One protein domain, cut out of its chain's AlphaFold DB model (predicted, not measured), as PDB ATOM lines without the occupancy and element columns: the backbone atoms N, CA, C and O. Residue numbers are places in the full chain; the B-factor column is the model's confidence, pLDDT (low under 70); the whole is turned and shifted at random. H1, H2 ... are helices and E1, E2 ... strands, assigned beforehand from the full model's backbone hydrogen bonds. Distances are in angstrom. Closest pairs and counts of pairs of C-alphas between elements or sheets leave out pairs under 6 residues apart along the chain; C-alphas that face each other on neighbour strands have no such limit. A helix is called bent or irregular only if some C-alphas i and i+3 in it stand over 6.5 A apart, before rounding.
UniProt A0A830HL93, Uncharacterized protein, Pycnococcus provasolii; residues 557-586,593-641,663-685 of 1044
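This is residues 557 to 586, 593 to 641 and 663 to 685 of the 1044 residues of an uncharacterized protein of Pycnococcus provasolii (UniProt A0A830HL93). A small, strongly twisted sheet of four strands is covered on one face by two helices: the second arm of the long bent helix H1, over E1, and the short H4, over E2. The first arm, H1a, reaches beyond the sheet, while the short helix H2 lies off it and H3 only grazes it. The 102 printed residues hold four named helices and four named strands, in the order H1 E1 E2 H2 E3 H3 E4 H4, and the class is mixed, helices and strands. The sheet's order is E1 E2 E4 E3, antiparallel throughout. The whole is compact, with a radius of gyration of the C-alphas of 14.1 A and spans of 45 by 32 by 21 A.

H1, residues 557 to 584, was assigned as one helix by its hydrogen bonds but is bent: C-alphas 566 and 569 are 7.1 A apart, and its arms H1a, residues 557 to 566, and H1b, residues 569 to 584, stand at a steep tilt of 48 degrees. E1, residues 596 to 601, and E2, residues 606 to 611, form a hairpin, with N 599 and O 608 2.9 A apart, within hydrogen-bond range. H1b is on the sheet over E1, at a height of 8.0 A, and slantwise to it at 46 degrees on the local plane; their closest C-alphas, of Ala 576 and Arg 597, are 5.5 A apart. H2, residues 617 to 622, is not on the sheet. E3, residues 628 to 633, is an edge strand, and H3, residues 637 to 641, only grazes the sheet. E4, residues 665 to 669, is the antiparallel neighbour of both E2, with N 609 and O 668 2.8 A apart, and E3, with N 667 and O 631 2.9 A apart. E2, H2 and E3 make a split strand-helix-strand unit, two strands running the same way with E4 between them, and its crossover is right-handed. H4, residues 671 to 679, is on the same face as H1b, in two layers with the sheet, at a height of 8.3 A over E2 and only just slantwise to it at 31 degrees on the local plane; the closest C-alphas of E2 and H4, of Tyr 607 and Thr 673, are 5.4 A apart. H1b and H4 are close but not clearly touching, at a shallow tilt of 18 degrees, opposite ways; their closest C-alphas, of Val 575 and Thr 672, are 7.7 A apart. Every O i to N i+4 pair is within hydrogen-bond range in H1a, H2, H3 and H4, and 10 of 12 are in H1b.

H1a begins at C-alpha 557, (-73.946, 200.571, -36.160), and spans 14.3 A; H1b spans 22.6 A. E1 spans 15.9 A from C-alpha 596 at (-97.450, 183.765, -49.624), E2 15.8 A, E3 15.2 A and E4 13.5 A. H4 spans 12.1 A and ends at C-alpha 679, (-81.971, 198.041, -48.809).

The C-alphas farthest apart, of Glu 557 and Ser 618, are 44.8 A apart. Residues 587 to 592 and 642 to 662 are not printed; the C-alphas across these cuts are 14.6 A and 15.3 A apart. The links that are printed whole are tight. The mean pLDDT of the printed part is 77.7, and 21 residues are under 70, among them 634 to 641.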
ATOM      1  N   GLU A 557     -73.641 201.136 -34.842       87.00
ATOM      2  CA  GLU A 557     -73.946 200.571 -36.160       87.00
ATOM      3  C   GLU A 557     -74.450 199.132 -36.029       87.00
ATOM      4  O   GLU A 557     -75.448 198.768 -36.653       87.00
ATOM      5  N   LEU A 558     -73.819 198.335 -35.169       86.75
ATOM      6  CA  LEU A 558     -74.233 196.981 -34.835       86.75
ATOM      7  C   LEU A 558     -75.612 196.963 -34.172       86.75
ATOM      8  O   LEU A 558     -76.425 196.099 -34.493       86.75
ATOM      9  N   ASP A 559     -75.894 197.915 -33.283       88.06
ATOM     10  CA  ASP A 559     -77.205 198.032 -32.645       88.06
ATOM     11  C   ASP A 559     -78.307 198.349 -33.666       88.06
ATOM     12  O   ASP A 559     -79.345 197.690 -33.656       88.06
ATOM     13  N   LYS A 560     -78.056 199.258 -34.620       88.19
ATOM     14  CA  LYS A 560     -78.989 199.518 -35.735       88.19
ATOM     15  C   LYS A 560     -79.228 198.265 -36.575       88.19
ATOM     16  O   LYS A 560     -80.368 197.966 -36.906       88.19
ATOM     17  N   LEU A 561     -78.172 197.509 -36.887       85.88
ATOM     18  CA  LEU A 561     -78.298 196.256 -37.639       85.88
ATOM     19  C   LEU A 561     -79.105 195.199 -36.874       85.88
ATOM     20  O   LEU A 561     -79.899 194.480 -37.482       85.88
ATOM     21  N   LYS A 562     -78.924 195.104 -35.551       84.69
ATOM     22  CA  LYS A 562     -79.720 194.222 -34.686       84.69
ATOM     23  C   LYS A 562     -81.187 194.650 -34.648       84.69
ATOM     24  O   LYS A 562     -82.048 193.789 -34.797       84.69
ATOM     25  N   ASP A 563     -81.473 195.946 -34.533       86.75
ATOM     26  CA  ASP A 563     -82.839 196.488 -34.581       86.75
ATOM     27  C   ASP A 563     -83.507 196.209 -35.941       86.75
ATOM     28  O   ASP A 563     -84.657 195.755 -36.010       86.75
ATOM     29  N   ASP A 564     -82.770 196.405 -37.039       84.69
ATOM     30  CA  ASP A 564     -83.226 196.086 -38.392       84.69
ATOM     31  C   ASP A 564     -83.539 194.588 -38.531       84.69
ATOM     32  O   ASP A 564     -84.584 194.224 -39.076       84.69
ATOM     33  N   TYR A 565     -82.692 193.714 -37.979       83.94
ATOM     34  CA  TYR A 565     -82.901 192.265 -37.978       83.94
ATOM     35  C   TYR A 565     -84.081 191.824 -37.096       83.94
ATOM     36  O   TYR A 565     -84.872 190.979 -37.512       83.94
ATOM     37  N   GLU A 566     -84.261 192.409 -35.910       83.38
ATOM     38  CA  GLU A 566     -85.414 192.140 -35.037       83.38
ATOM     39  C   GLU A 566     -86.738 192.575 -35.679       83.38
ATOM     40  O   GLU A 566     -87.762 191.902 -35.530       83.38
ATOM     41  N   SER A 567     -86.723 193.669 -36.444       84.50
ATOM     42  CA  SER A 567     -87.889 194.149 -37.193       84.50
ATOM     43  C   SER A 567     -88.145 193.376 -38.500       84.50
ATOM     44  O   SER A 567     -89.252 193.436 -39.055       84.50
ATOM     45  N   LEU A 568     -87.156 192.609 -38.979       84.88
ATOM     46  CA  LEU A 568     -87.172 191.925 -40.272       84.88
ATOM     47  C   LEU A 568     -88.372 190.976 -40.445       84.88
ATOM     48  O   LEU A 568     -89.054 191.096 -41.465       84.88
ATOM     49  N   PRO A 569     -88.738 190.097 -39.486       84.25
ATOM     50  CA  PRO A 569     -89.899 189.218 -39.644       84.25
ATOM     51  C   PRO A 569     -91.206 189.991 -39.848       84.25
ATOM     52  O   PRO A 569     -92.070 189.573 -40.626       84.25
ATOM     53  N   HIS A 570     -91.353 191.144 -39.186       85.75
ATOM     54  CA  HIS A 570     -92.531 191.994 -39.345       85.75
ATOM     55  C   HIS A 570     -92.570 192.633 -40.738       85.75
ATOM     56  O   HIS A 570     -93.606 192.562 -41.407       85.75
ATOM     57  N   ARG A 571     -91.431 193.162 -41.215       84.50
ATOM     58  CA  ARG A 571     -91.288 193.714 -42.573       84.50
ATOM     59  C   ARG A 571     -91.560 192.659 -43.650       84.50
ATOM     60  O   ARG A 571     -92.364 192.904 -44.546       84.50
ATOM     61  N   LEU A 572     -90.979 191.463 -43.531       86.31
ATOM     62  CA  LEU A 572     -91.193 190.358 -44.475       86.31
ATOM     63  C   LEU A 572     -92.656 189.895 -44.496       86.31
ATOM     64  O   LEU A 572     -93.213 189.644 -45.562       86.31
ATOM     65  N   THR A 573     -93.315 189.852 -43.334       86.31
ATOM     66  CA  THR A 573     -94.750 189.537 -43.244       86.31
ATOM     67  C   THR A 573     -95.609 190.618 -43.906       86.31
ATOM     68  O   THR A 573     -96.613 190.306 -44.548       86.31
ATOM     69  N   GLN A 574     -95.238 191.894 -43.768       86.38
ATOM     70  CA  GLN A 574     -95.938 193.000 -44.418       86.38
ATOM     71  C   GLN A 574     -95.812 192.928 -45.944       86.38
ATOM     72  O   GLN A 574     -96.825 193.081 -46.627       86.38
ATOM     73  N   VAL A 575     -94.615 192.630 -46.462       85.56
ATOM     74  CA  VAL A 575     -94.374 192.445 -47.904       85.56
ATOM     75  C   VAL A 575     -95.118 191.215 -48.430       85.56
ATOM     76  O   VAL A 575     -95.829 191.301 -49.426       85.56
ATOM     77  N   ALA A 576     -95.080 190.091 -47.705       85.56
ATOM     78  CA  ALA A 576     -95.866 188.906 -48.057       85.56
ATOM     79  C   ALA A 576     -97.370 189.225 -48.165       85.56
ATOM     80  O   ALA A 576     -98.046 188.774 -49.091       85.56
ATOM     81  N   ARG A 577     -97.904 190.042 -47.244       84.06
ATOM     82  CA  ARG A 577     -99.308 190.489 -47.265       84.06
ATOM     83  C   ARG A 577     -99.605 191.458 -48.408       84.06
ATOM     84  O   ARG A 577    -100.692 191.369 -48.980       84.06
ATOM     85  N   SER A 578     -98.705 192.389 -48.730       83.38
ATOM     86  CA  SER A 578     -98.918 193.334 -49.834       83.38
ATOM     87  C   SER A 578     -98.924 192.628 -51.184       83.38
ATOM     88  O   SER A 578     -99.814 192.901 -51.989       83.38
ATOM     89  N   GLU A 579     -98.010 191.678 -51.389       81.25
ATOM     90  CA  GLU A 579     -97.964 190.855 -52.600       81.25
ATOM     91  C   GLU A 579     -99.201 189.952 -52.704       81.25
ATOM     92  O   GLU A 579     -99.870 189.947 -53.735       81.25
ATOM     93  N   ALA A 580     -99.627 189.314 -51.606       80.19
ATOM     94  CA  ALA A 580    -100.876 188.546 -51.580       80.19
ATOM     95  C   ALA A 580    -102.112 189.399 -51.944       80.19
ATOM     96  O   ALA A 580    -103.008 188.956 -52.668       80.19
ATOM     97  N   MET A 581    -102.162 190.647 -51.465       77.69
ATOM     98  CA  MET A 581    -103.250 191.590 -51.749       77.69
ATOM     99  C   MET A 581    -103.204 192.171 -53.169       77.69
ATOM    100  O   MET A 581    -104.232 192.665 -53.639       77.69
ATOM    101  N   ARG A 582    -102.058 192.136 -53.861       76.19
ATOM    102  CA  ARG A 582    -101.916 192.599 -55.254       76.19
ATOM    103  C   ARG A 582    -102.746 191.725 -56.198       76.19
ATOM    104  O   ARG A 582    -103.522 192.255 -56.986       76.19
ATOM    105  N   GLY A 583    -102.711 190.404 -56.008       65.38
ATOM    106  CA  GLY A 583    -103.534 189.445 -56.757       65.38
ATOM    107  C   GLY A 583    -105.022 189.468 -56.396       65.38
ATOM    108  O   GLY A 583    -105.869 189.295 -57.272       65.38
ATOM    109  N   ALA A 584    -105.364 189.747 -55.135       64.56
ATOM    110  CA  ALA A 584    -106.758 189.788 -54.679       64.56
ATOM    111  C   ALA A 584    -107.577 190.942 -55.300       64.56
ATOM    112  O   ALA A 584    -108.798 190.838 -55.427       64.56
ATOM    113  N   ARG A 585    -106.925 192.039 -55.719       58.88
ATOM    114  CA  ARG A 585    -107.583 193.203 -56.351       58.88
ATOM    115  C   ARG A 585    -108.047 192.948 -57.789       58.88
ATOM    116  O   ARG A 585    -108.920 193.670 -58.261       58.88
ATOM    117  N   CYS A 586    -107.522 191.918 -58.457       54.00
ATOM    118  CA  CYS A 586    -107.842 191.591 -59.852       54.00
ATOM    119  C   CYS A 586    -109.038 190.629 -60.022       54.00
ATOM    120  O   CYS A 586    -109.347 190.220 -61.137       54.00
ATOM    121  N   ARG A 593    -106.550 181.092 -52.017       61.06
ATOM    122  CA  ARG A 593    -106.117 179.838 -51.363       61.06
ATOM    123  C   ARG A 593    -104.605 179.573 -51.444       61.06
ATOM    124  O   ARG A 593    -104.193 178.471 -51.105       61.06
ATOM    125  N   ARG A 594    -103.796 180.542 -51.894       71.19
ATOM    126  CA  ARG A 594    -102.330 180.405 -52.022       71.19
ATOM    127  C   ARG A 594    -101.616 180.911 -50.771       71.19
ATOM    128  O   ARG A 594    -102.012 181.935 -50.210       71.19
ATOM    129  N   THR A 595    -100.549 180.234 -50.358       77.25
ATOM    130  CA  THR A 595     -99.697 180.700 -49.256       77.25
ATOM    131  C   THR A 595     -98.583 181.585 -49.794       77.25
ATOM    132  O   THR A 595     -97.809 181.160 -50.647       77.25
ATOM    133  N   TRP A 596     -98.500 182.810 -49.281       81.31
ATOM    134  CA  TRP A 596     -97.450 183.765 -49.624       81.31
ATOM    135  C   TRP A 596     -96.464 183.846 -48.463       81.31
ATOM    136  O   TRP A 596     -96.847 184.218 -47.351       81.31
ATOM    137  N   ARG A 597     -95.201 183.489 -48.705       83.62
ATOM    138  CA  ARG A 597     -94.103 183.669 -47.743       83.62
ATOM    139  C   ARG A 597     -92.960 184.400 -48.437       83.62
ATOM    140  O   ARG A 597     -92.703 184.151 -49.605       83.62
ATOM    141  N   VAL A 598     -92.267 185.282 -47.727       85.12
ATOM    142  CA  VAL A 598     -91.014 185.878 -48.215       85.12
ATOM    143  C   VAL A 598     -89.877 185.240 -47.431       85.12
ATOM    144  O   VAL A 598     -89.945 185.168 -46.205       85.12
ATOM    145  N   VAL A 599     -88.872 184.731 -48.137       83.19
ATOM    146  CA  VAL A 599     -87.765 183.954 -47.566       83.19
ATOM    147  C   VAL A 599     -86.445 184.520 -48.073       83.19
ATOM    148  O   VAL A 599     -86.361 184.961 -49.216       83.19
ATOM    149  N   TYR A 600     -85.416 184.500 -47.230       83.06
ATOM    150  CA  TYR A 600     -84.054 184.879 -47.600       83.06
ATOM    151  C   TYR A 600     -83.192 183.637 -47.881       83.06
ATOM    152  O   TYR A 600     -83.146 182.720 -47.059       83.06
ATOM    153  N   LEU A 601     -82.508 183.605 -49.030       80.62
ATOM    154  CA  LEU A 601     -81.636 182.510 -49.474       80.62
ATOM    155  C   LEU A 601     -80.188 183.019 -49.707       80.62
ATOM    156  O   LEU A 601     -79.912 183.574 -50.778       80.62
ATOM    157  N   PRO A 602     -79.246 182.798 -48.758       65.12
ATOM    158  CA  PRO A 602     -77.951 183.499 -48.686       65.12
ATOM    159  C   PRO A 602     -76.969 183.294 -49.853       65.12
ATOM    160  O   PRO A 602     -76.132 184.151 -50.107       65.12
ATOM    161  N   THR A 603     -77.002 182.154 -50.549       63.84
ATOM    162  CA  THR A 603     -75.896 181.747 -51.442       63.84
ATOM    163  C   THR A 603     -76.130 181.975 -52.931       63.84
ATOM    164  O   THR A 603     -75.164 181.918 -53.688       63.84
ATOM    165  N   VAL A 604     -77.367 182.220 -53.382       60.53
ATOM    166  CA  VAL A 604     -77.640 182.383 -54.827       60.53
ATOM    167  C   VAL A 604     -78.769 183.375 -55.133       60.53
ATOM    168  O   VAL A 604     -78.715 184.025 -56.176       60.53
ATOM    169  N   LEU A 605     -79.797 183.501 -54.275       71.50
ATOM    170  CA  LEU A 605     -81.055 184.144 -54.687       71.50
ATOM    171  C   LEU A 605     -81.482 185.399 -53.914       71.50
ATOM    172  O   LEU A 605     -82.246 186.170 -54.495       71.50
ATOM    173  N   GLY A 606     -80.987 185.635 -52.694       81.56
ATOM    174  CA  GLY A 606     -81.400 186.792 -51.887       81.56
ATOM    175  C   GLY A 606     -82.818 186.639 -51.326       81.56
ATOM    176  O   GLY A 606     -83.255 185.517 -51.048       81.56
ATOM    177  N   TYR A 607     -83.537 187.744 -51.139       88.19
ATOM    178  CA  TYR A 607     -84.955 187.718 -50.768       88.19
ATOM    179  C   TYR A 607     -85.819 187.262 -51.955       88.19
ATOM    180  O   TYR A 607     -85.730 187.778 -53.069       88.19
ATOM    181  N   VAL A 608     -86.700 186.292 -51.714       87.94
ATOM    182  CA  VAL A 608     -87.601 185.720 -52.726       87.94
ATOM    183  C   VAL A 608     -88.992 185.464 -52.159       87.94
ATOM    184  O   VAL A 608     -89.164 185.157 -50.977       87.94
ATOM    185  N   VAL A 609     -90.002 185.556 -53.021       87.31
ATOM    186  CA  VAL A 609     -91.380 185.181 -52.710       87.31
ATOM    187  C   VAL A 609     -91.556 183.689 -52.968       87.31
ATOM    188  O   VAL A 609     -91.391 183.221 -54.091       87.31
ATOM    189  N   ARG A 610     -91.925 182.939 -51.933       86.38
ATOM    190  CA  ARG A 610     -92.286 181.524 -52.010       86.38
ATOM    191  C   ARG A 610     -93.798 181.365 -52.109       86.38
ATOM    192  O   ARG A 610     -94.545 181.933 -51.307       86.38
ATOM    193  N   THR A 611     -94.222 180.512 -53.034       83.50
ATOM    194  CA  THR A 611     -95.613 180.079 -53.204       83.50
ATOM    195  C   THR A 611     -95.708 178.554 -53.268       83.50
ATOM    196  O   THR A 611     -94.749 177.873 -53.632       83.50
ATOM    197  N   ASP A 612     -96.862 178.012 -52.883       79.31
ATOM    198  CA  ASP A 612     -97.173 176.574 -52.861       79.31
ATOM    199  C   ASP A 612     -97.674 176.032 -54.212       79.31
ATOM    200  O   ASP A 612     -97.887 174.832 -54.369       79.31
ATOM    201  N   ARG A 613     -97.915 176.916 -55.188       76.94
ATOM    202  CA  ARG A 613     -98.407 176.590 -56.534       76.94
ATOM    203  C   ARG A 613     -97.854 177.584 -57.553       76.94
ATOM    204  O   ARG A 613     -97.741 178.761 -57.205       76.94
ATOM    205  N   PRO A 614     -97.618 177.171 -58.811       78.25
ATOM    206  CA  PRO A 614     -97.085 178.077 -59.817       78.25
ATOM    207  C   PRO A 614     -98.083 179.201 -60.144       78.25
ATOM    208  O   PRO A 614     -99.311 179.048 -60.051       78.25
ATOM    209  N   LEU A 615     -97.560 180.370 -60.504       76.25
ATOM    210  CA  LEU A 615     -98.342 181.472 -61.068       76.25
ATOM    211  C   LEU A 615     -98.760 181.120 -62.506       76.25
ATOM    212  O   LEU A 615     -97.970 180.574 -63.268       76.25
ATOM    213  N   GLU A 616    -100.025 181.381 -62.852       76.88
ATOM    214  CA  GLU A 616    -100.527 181.191 -64.223       76.88
ATOM    215  C   GLU A 616     -99.896 182.249 -65.145       76.88
ATOM    216  O   GLU A 616     -99.726 183.389 -64.711       76.88
ATOM    217  N   GLU A 617     -99.584 181.908 -66.404       70.00
ATOM    218  CA  GLU A 617     -98.971 182.847 -67.373       70.00
ATOM    219  C   GLU A 617     -99.783 184.142 -67.527       70.00
ATOM    220  O   GLU A 617     -99.214 185.227 -67.544       70.00
ATOM    221  N   SER A 618    -101.117 184.060 -67.497       65.00
ATOM    222  CA  SER A 618    -102.001 185.235 -67.521       65.00
ATOM    223  C   SER A 618    -101.800 186.180 -66.330       65.00
ATOM    224  O   SER A 618    -101.903 187.392 -66.469       65.00
ATOM    225  N   LEU A 619    -101.496 185.651 -65.141       69.69
ATOM    226  CA  LEU A 619    -101.241 186.466 -63.952       69.69
ATOM    227  C   LEU A 619     -99.849 187.099 -63.983       69.69
ATOM    228  O   LEU A 619     -99.691 188.195 -63.446       69.69
ATOM    229  N   LEU A 620     -98.866 186.422 -64.580       73.12
ATOM    230  CA  LEU A 620     -97.527 186.973 -64.801       73.12
ATOM    231  C   LEU A 620     -97.582 188.111 -65.827       73.12
ATOM    232  O   LEU A 620     -97.018 189.164 -65.569       73.12
ATOM    233  N   ASP A 621     -98.350 187.967 -66.906       71.69
ATOM    234  CA  ASP A 621     -98.434 188.987 -67.960       71.69
ATOM    235  C   ASP A 621     -99.323 190.196 -67.601       71.69
ATOM    236  O   ASP A 621     -99.060 191.305 -68.070       71.69
ATOM    237  N   ASP A 622    -100.351 190.022 -66.755       65.31
ATOM    238  CA  ASP A 622    -101.320 191.093 -66.452       65.31
ATOM    239  C   ASP A 622    -101.138 191.754 -65.070       65.31
ATOM    240  O   ASP A 622    -101.487 192.923 -64.889       65.31
ATOM    241  N   VAL A 623    -100.646 191.023 -64.057       68.25
ATOM    242  CA  VAL A 623    -100.680 191.471 -62.643       68.25
ATOM    243  C   VAL A 623     -99.295 191.482 -61.989       68.25
ATOM    244  O   VAL A 623     -98.967 192.420 -61.250       68.25
ATOM    245  N   TYR A 624     -98.477 190.472 -62.281       77.62
ATOM    246  CA  TYR A 624     -97.151 190.231 -61.710       77.62
ATOM    247  C   TYR A 624     -96.058 190.281 -62.785       77.62
ATOM    248  O   TYR A 624     -95.202 189.406 -62.859       77.62
ATOM    249  N   ILE A 625     -96.087 191.326 -63.611       76.06
ATOM    250  CA  ILE A 625     -95.188 191.529 -64.765       76.06
ATOM    251  C   ILE A 625     -93.714 191.583 -64.342       76.06
ATOM    252  O   ILE A 625     -92.815 191.238 -65.103       76.06
ATOM    253  N   ASP A 626     -93.464 192.006 -63.106       79.62
ATOM    254  CA  ASP A 626     -92.145 192.112 -62.492       79.62
ATOM    255  C   ASP A 626     -91.626 190.799 -61.877       79.62
ATOM    256  O   ASP A 626     -90.484 190.761 -61.412       79.62
ATOM    257  N   TYR A 627     -92.432 189.730 -61.857       84.88
ATOM    258  CA  TYR A 627     -92.059 188.455 -61.247       84.88
ATOM    259  C   TYR A 627     -91.272 187.576 -62.219       84.88
ATOM    260  O   TYR A 627     -91.751 187.176 -63.276       84.88
ATOM    261  N   GLU A 628     -90.078 187.187 -61.795       82.25
ATOM    262  CA  GLU A 628     -89.209 186.245 -62.487       82.25
ATOM    263  C   GLU A 628     -89.124 184.958 -61.661       82.25
ATOM    264  O   GLU A 628     -88.783 184.998 -60.477       82.25
ATOM    265  N   LEU A 629     -89.463 183.810 -62.252       84.12
ATOM    266  CA  LEU A 629     -89.315 182.515 -61.587       84.12
ATOM    267  C   LEU A 629     -87.831 182.156 -61.489       84.12
ATOM    268  O   LEU A 629     -87.129 182.123 -62.497       84.12
ATOM    269  N   VAL A 630     -87.366 181.853 -60.279       83.31
ATOM    270  CA  VAL A 630     -85.937 181.669 -59.997       83.31
ATOM    271  C   VAL A 630     -85.597 180.245 -59.564       83.31
ATOM    272  O   VAL A 630     -84.500 179.762 -59.840       83.31
ATOM    273  N   LEU A 631     -86.521 179.561 -58.887       82.75
ATOM    274  CA  LEU A 631     -86.323 178.180 -58.452       82.75
ATOM    275  C   LEU A 631     -87.660 177.445 -58.331       82.75
ATOM    276  O   LEU A 631     -88.624 177.979 -57.784       82.75
ATOM    277  N   GLU A 632     -87.678 176.192 -58.775       81.62
ATOM    278  CA  GLU A 632     -88.745 175.227 -58.509       81.62
ATOM    279  C   GLU A 632     -88.165 174.100 -57.645       81.62
ATOM    280  O   GLU A 632     -87.193 173.455 -58.040       81.62
ATOM    281  N   ASP A 633     -88.724 173.870 -56.456       73.38
ATOM    282  CA  ASP A 633     -88.287 172.801 -55.550       73.38
ATOM    283  C   ASP A 633     -89.424 171.802 -55.299       73.38
ATOM    284  O   ASP A 633     -90.342 172.065 -54.522       73.38
ATOM    285  N   GLY A 634     -89.344 170.638 -55.948       65.81
ATOM    286  CA  GLY A 634     -90.218 169.482 -55.702       65.81
ATOM    287  C   GLY A 634     -89.662 168.485 -54.674       65.81
ATOM    288  O   GLY A 634     -90.290 167.466 -54.399       65.81
ATOM    289  N   THR A 635     -88.472 168.734 -54.116       60.50
ATOM    290  CA  THR A 635     -87.753 167.786 -53.239       60.50
ATOM    291  C   THR A 635     -87.899 168.097 -51.748       60.50
ATOM    292  O   THR A 635     -87.496 167.293 -50.903       60.50
ATOM    293  N   GLY A 636     -88.463 169.262 -51.408       56.38
ATOM    294  CA  GLY A 636     -88.577 169.752 -50.031       56.38
ATOM    295  C   GLY A 636     -87.226 170.084 -49.383       56.38
ATOM    296  O   GLY A 636     -87.153 170.259 -48.164       56.38
ATOM    297  N   TRP A 637     -86.151 170.156 -50.172       54.62
ATOM    298  CA  TRP A 637     -84.790 170.376 -49.687       54.62
ATOM    299  C   TRP A 637     -84.642 171.756 -49.039       54.62
ATOM    300  O   TRP A 637     -84.037 171.879 -47.974       54.62
ATOM    301  N   VAL A 638     -85.286 172.781 -49.607       55.09
ATOM    302  CA  VAL A 638     -85.238 174.149 -49.070       55.09
ATOM    303  C   VAL A 638     -86.047 174.288 -47.770       55.09
ATOM    304  O   VAL A 638     -85.629 175.003 -46.858       55.09
ATOM    305  N   ASN A 639     -87.154 173.550 -47.615       50.69
ATOM    306  CA  ASN A 639     -87.913 173.507 -46.353       50.69
ATOM    307  C   ASN A 639     -87.107 172.844 -45.225       50.69
ATOM    308  O   ASN A 639     -87.120 173.314 -44.090       50.69
ATOM    309  N   ARG A 640     -86.321 171.811 -45.551       48.16
ATOM    310  CA  ARG A 640     -85.417 171.147 -44.598       48.16
ATOM    311  C   ARG A 640     -84.237 172.045 -44.184       48.16
ATOM    312  O   ARG A 640     -83.746 171.936 -43.069       48.16
ATOM    313  N   ALA A 641     -83.807 172.952 -45.064       42.22
ATOM    314  CA  ALA A 641     -82.748 173.927 -44.790       42.22
ATOM    315  C   ALA A 641     -83.220 175.154 -43.980       42.22
ATOM    316  O   ALA A 641     -82.407 175.794 -43.313       42.22
ATOM    317  N   PRO A 663     -94.885 168.797 -51.388       62.69
ATOM    318  CA  PRO A 663     -95.553 169.869 -52.113       62.69
ATOM    319  C   PRO A 663     -94.517 170.756 -52.815       62.69
ATOM    320  O   PRO A 663     -93.606 171.293 -52.179       62.69
ATOM    321  N   TRP A 664     -94.667 170.896 -54.134       70.19
ATOM    322  CA  TRP A 664     -93.810 171.734 -54.968       70.19
ATOM    323  C   TRP A 664     -93.827 173.181 -54.465       70.19
ATOM    324  O   TRP A 664     -94.889 173.767 -54.269       70.19
ATOM    325  N   SER A 665     -92.647 173.753 -54.242       80.88
ATOM    326  CA  SER A 665     -92.475 175.148 -53.831       80.88
ATOM    327  C   SER A 665     -91.843 175.952 -54.961       80.88
ATOM    328  O   SER A 665     -90.807 175.564 -55.499       80.88
ATOM    329  N   TYR A 666     -92.448 177.088 -55.296       84.69
ATOM    330  CA  TYR A 666     -92.004 177.966 -56.378       84.69
ATOM    331  C   TYR A 666     -91.491 179.278 -55.793       84.69
ATOM    332  O   TYR A 666     -92.183 179.906 -54.985       84.69
ATOM    333  N   TYR A 667     -90.289 179.683 -56.201       86.88
ATOM    334  CA  TYR A 667     -89.609 180.880 -55.715       86.88
ATOM    335  C   TYR A 667     -89.496 181.910 -56.832       86.88
ATOM    336  O   TYR A 667     -88.868 181.658 -57.863       86.88
ATOM    337  N   TYR A 668     -90.068 183.082 -56.595       85.94
ATOM    338  CA  TYR A 668     -90.084 184.199 -57.526       85.94
ATOM    339  C   TYR A 668     -89.295 185.374 -56.960       85.94
ATOM    340  O   TYR A 668     -89.333 185.648 -55.758       85.94
ATOM    341  N   ARG A 669     -88.601 186.094 -57.837       87.50
ATOM    342  CA  ARG A 669     -87.995 187.388 -57.534       87.50
ATOM    343  C   ARG A 669     -88.830 188.469 -58.199       87.50
ATOM    344  O   ARG A 669     -89.178 188.332 -59.365       87.50
ATOM    345  N   CYS A 670     -89.136 189.526 -57.467       86.56
ATOM    346  CA  CYS A 670     -89.931 190.650 -57.948       86.56
ATOM    347  C   CYS A 670     -89.254 191.973 -57.594       86.56
ATOM    348  O   CYS A 670     -88.232 191.991 -56.902       86.56
ATOM    349  N   ASP A 671     -89.809 193.092 -58.055       85.38
ATOM    350  CA  ASP A 671     -89.200 194.399 -57.799       85.38
ATOM    351  C   ASP A 671     -89.181 194.735 -56.303       85.38
ATOM    352  O   ASP A 671     -88.212 195.318 -55.818       85.38
ATOM    353  N   THR A 672     -90.183 194.286 -55.538       84.69
ATOM    354  CA  THR A 672     -90.207 194.471 -54.081       84.69
ATOM    355  C   THR A 672     -89.156 193.620 -53.369       84.69
ATOM    356  O   THR A 672     -88.543 194.102 -52.420       84.69
ATOM    357  N   THR A 673     -88.862 192.397 -53.830       85.31
ATOM    358  CA  THR A 673     -87.766 191.611 -53.240       85.31
ATOM    359  C   THR A 673     -86.381 192.077 -53.685       85.31
ATOM    360  O   THR A 673     -85.461 192.027 -52.874       85.31
ATOM    361  N   ARG A 674     -86.227 192.615 -54.905       86.00
ATOM    362  CA  ARG A 674     -84.989 193.298 -55.337       86.00
ATOM    363  C   ARG A 674     -84.711 194.541 -54.491       86.00
ATOM    364  O   ARG A 674     -83.583 194.731 -54.055       86.00
ATOM    365  N   GLN A 675     -85.742 195.335 -54.193       85.56
ATOM    366  CA  GLN A 675     -85.624 196.471 -53.272       85.56
ATOM    367  C   GLN A 675     -85.211 196.025 -51.863       85.56
ATOM    368  O   GLN A 675     -84.365 196.667 -51.252       85.56
ATOM    369  N   LEU A 676     -85.740 194.904 -51.355       84.44
ATOM    370  CA  LEU A 676     -85.296 194.347 -50.069       84.44
ATOM    371  C   LEU A 676     -83.828 193.894 -50.102       84.44
ATOM    372  O   LEU A 676     -83.107 194.124 -49.132       84.44
ATOM    373  N   ASP A 677     -83.368 193.279 -51.195       84.50
ATOM    374  CA  ASP A 677     -81.955 192.917 -51.368       84.50
ATOM    375  C   ASP A 677     -81.044 194.159 -51.413       84.50
ATOM    376  O   ASP A 677     -79.966 194.139 -50.822       84.50
ATOM    377  N   GLU A 678     -81.476 195.244 -52.064       83.88
ATOM    378  CA  GLU A 678     -80.733 196.510 -52.134       83.88
ATOM    379  C   GLU A 678     -80.715 197.270 -50.796       83.88
ATOM    380  O   GLU A 678     -79.677 197.806 -50.407       83.88
ATOM    381  N   GLU A 679     -81.844 197.319 -50.081       81.81
ATOM    382  CA  GLU A 679     -81.971 198.041 -48.809       81.81
ATOM    383  C   GLU A 679     -81.322 197.299 -47.634       81.81
ATOM    384  O   GLU A 679     -80.653 197.914 -46.800       81.81
ATOM    385  N   LEU A 680     -81.551 195.988 -47.529       80.38
ATOM    386  CA  LEU A 680     -81.191 195.190 -46.351       80.38
ATOM    387  C   LEU A 680     -80.008 194.263 -46.634       80.38
ATOM    388  O   LEU A 680     -79.096 194.151 -45.808       80.38
ATOM    389  N   GLY A 681     -80.003 193.614 -47.802       83.12
ATOM    390  CA  GLY A 681     -79.007 192.611 -48.175       83.12
ATOM    391  C   GLY A 681     -78.881 191.484 -47.141       83.12
ATOM    392  O   GLY A 681     -79.859 191.094 -46.493       83.12
ATOM    393  N   ASP A 682     -77.659 190.968 -46.962       82.31
ATOM    394  CA  ASP A 682     -77.349 189.990 -45.911       82.31
ATOM    395  C   ASP A 682     -77.089 190.677 -44.560       82.31
ATOM    396  O   ASP A 682     -75.946 190.880 -44.131       82.31
ATOM    397  N   VAL A 683     -78.173 191.059 -43.885       81.12
ATOM    398  CA  VAL A 683     -78.119 191.688 -42.556       81.12
ATOM    399  C   VAL A 683     -77.405 190.782 -41.549       81.12
ATOM    400  O   VAL A 683     -76.622 191.264 -40.736       81.12
ATOM    401  N   PHE A 684     -77.602 189.465 -41.630       78.62
ATOM    402  CA  PHE A 684     -77.009 188.512 -40.693       78.62
ATOM    403  C   PHE A 684     -75.484 188.430 -40.838       78.62
ATOM    404  O   PHE A 684     -74.763 188.487 -39.840       78.62
ATOM    405  N   SER A 685     -74.972 188.356 -42.069       79.38
ATOM    406  CA  SER A 685     -73.523 188.384 -42.306       79.38
ATOM    407  C   SER A 685     -72.897 189.721 -41.906       79.38
ATOM    408  O   SER A 685     -71.777 189.737 -41.399       79.38
TER     409      SER A 685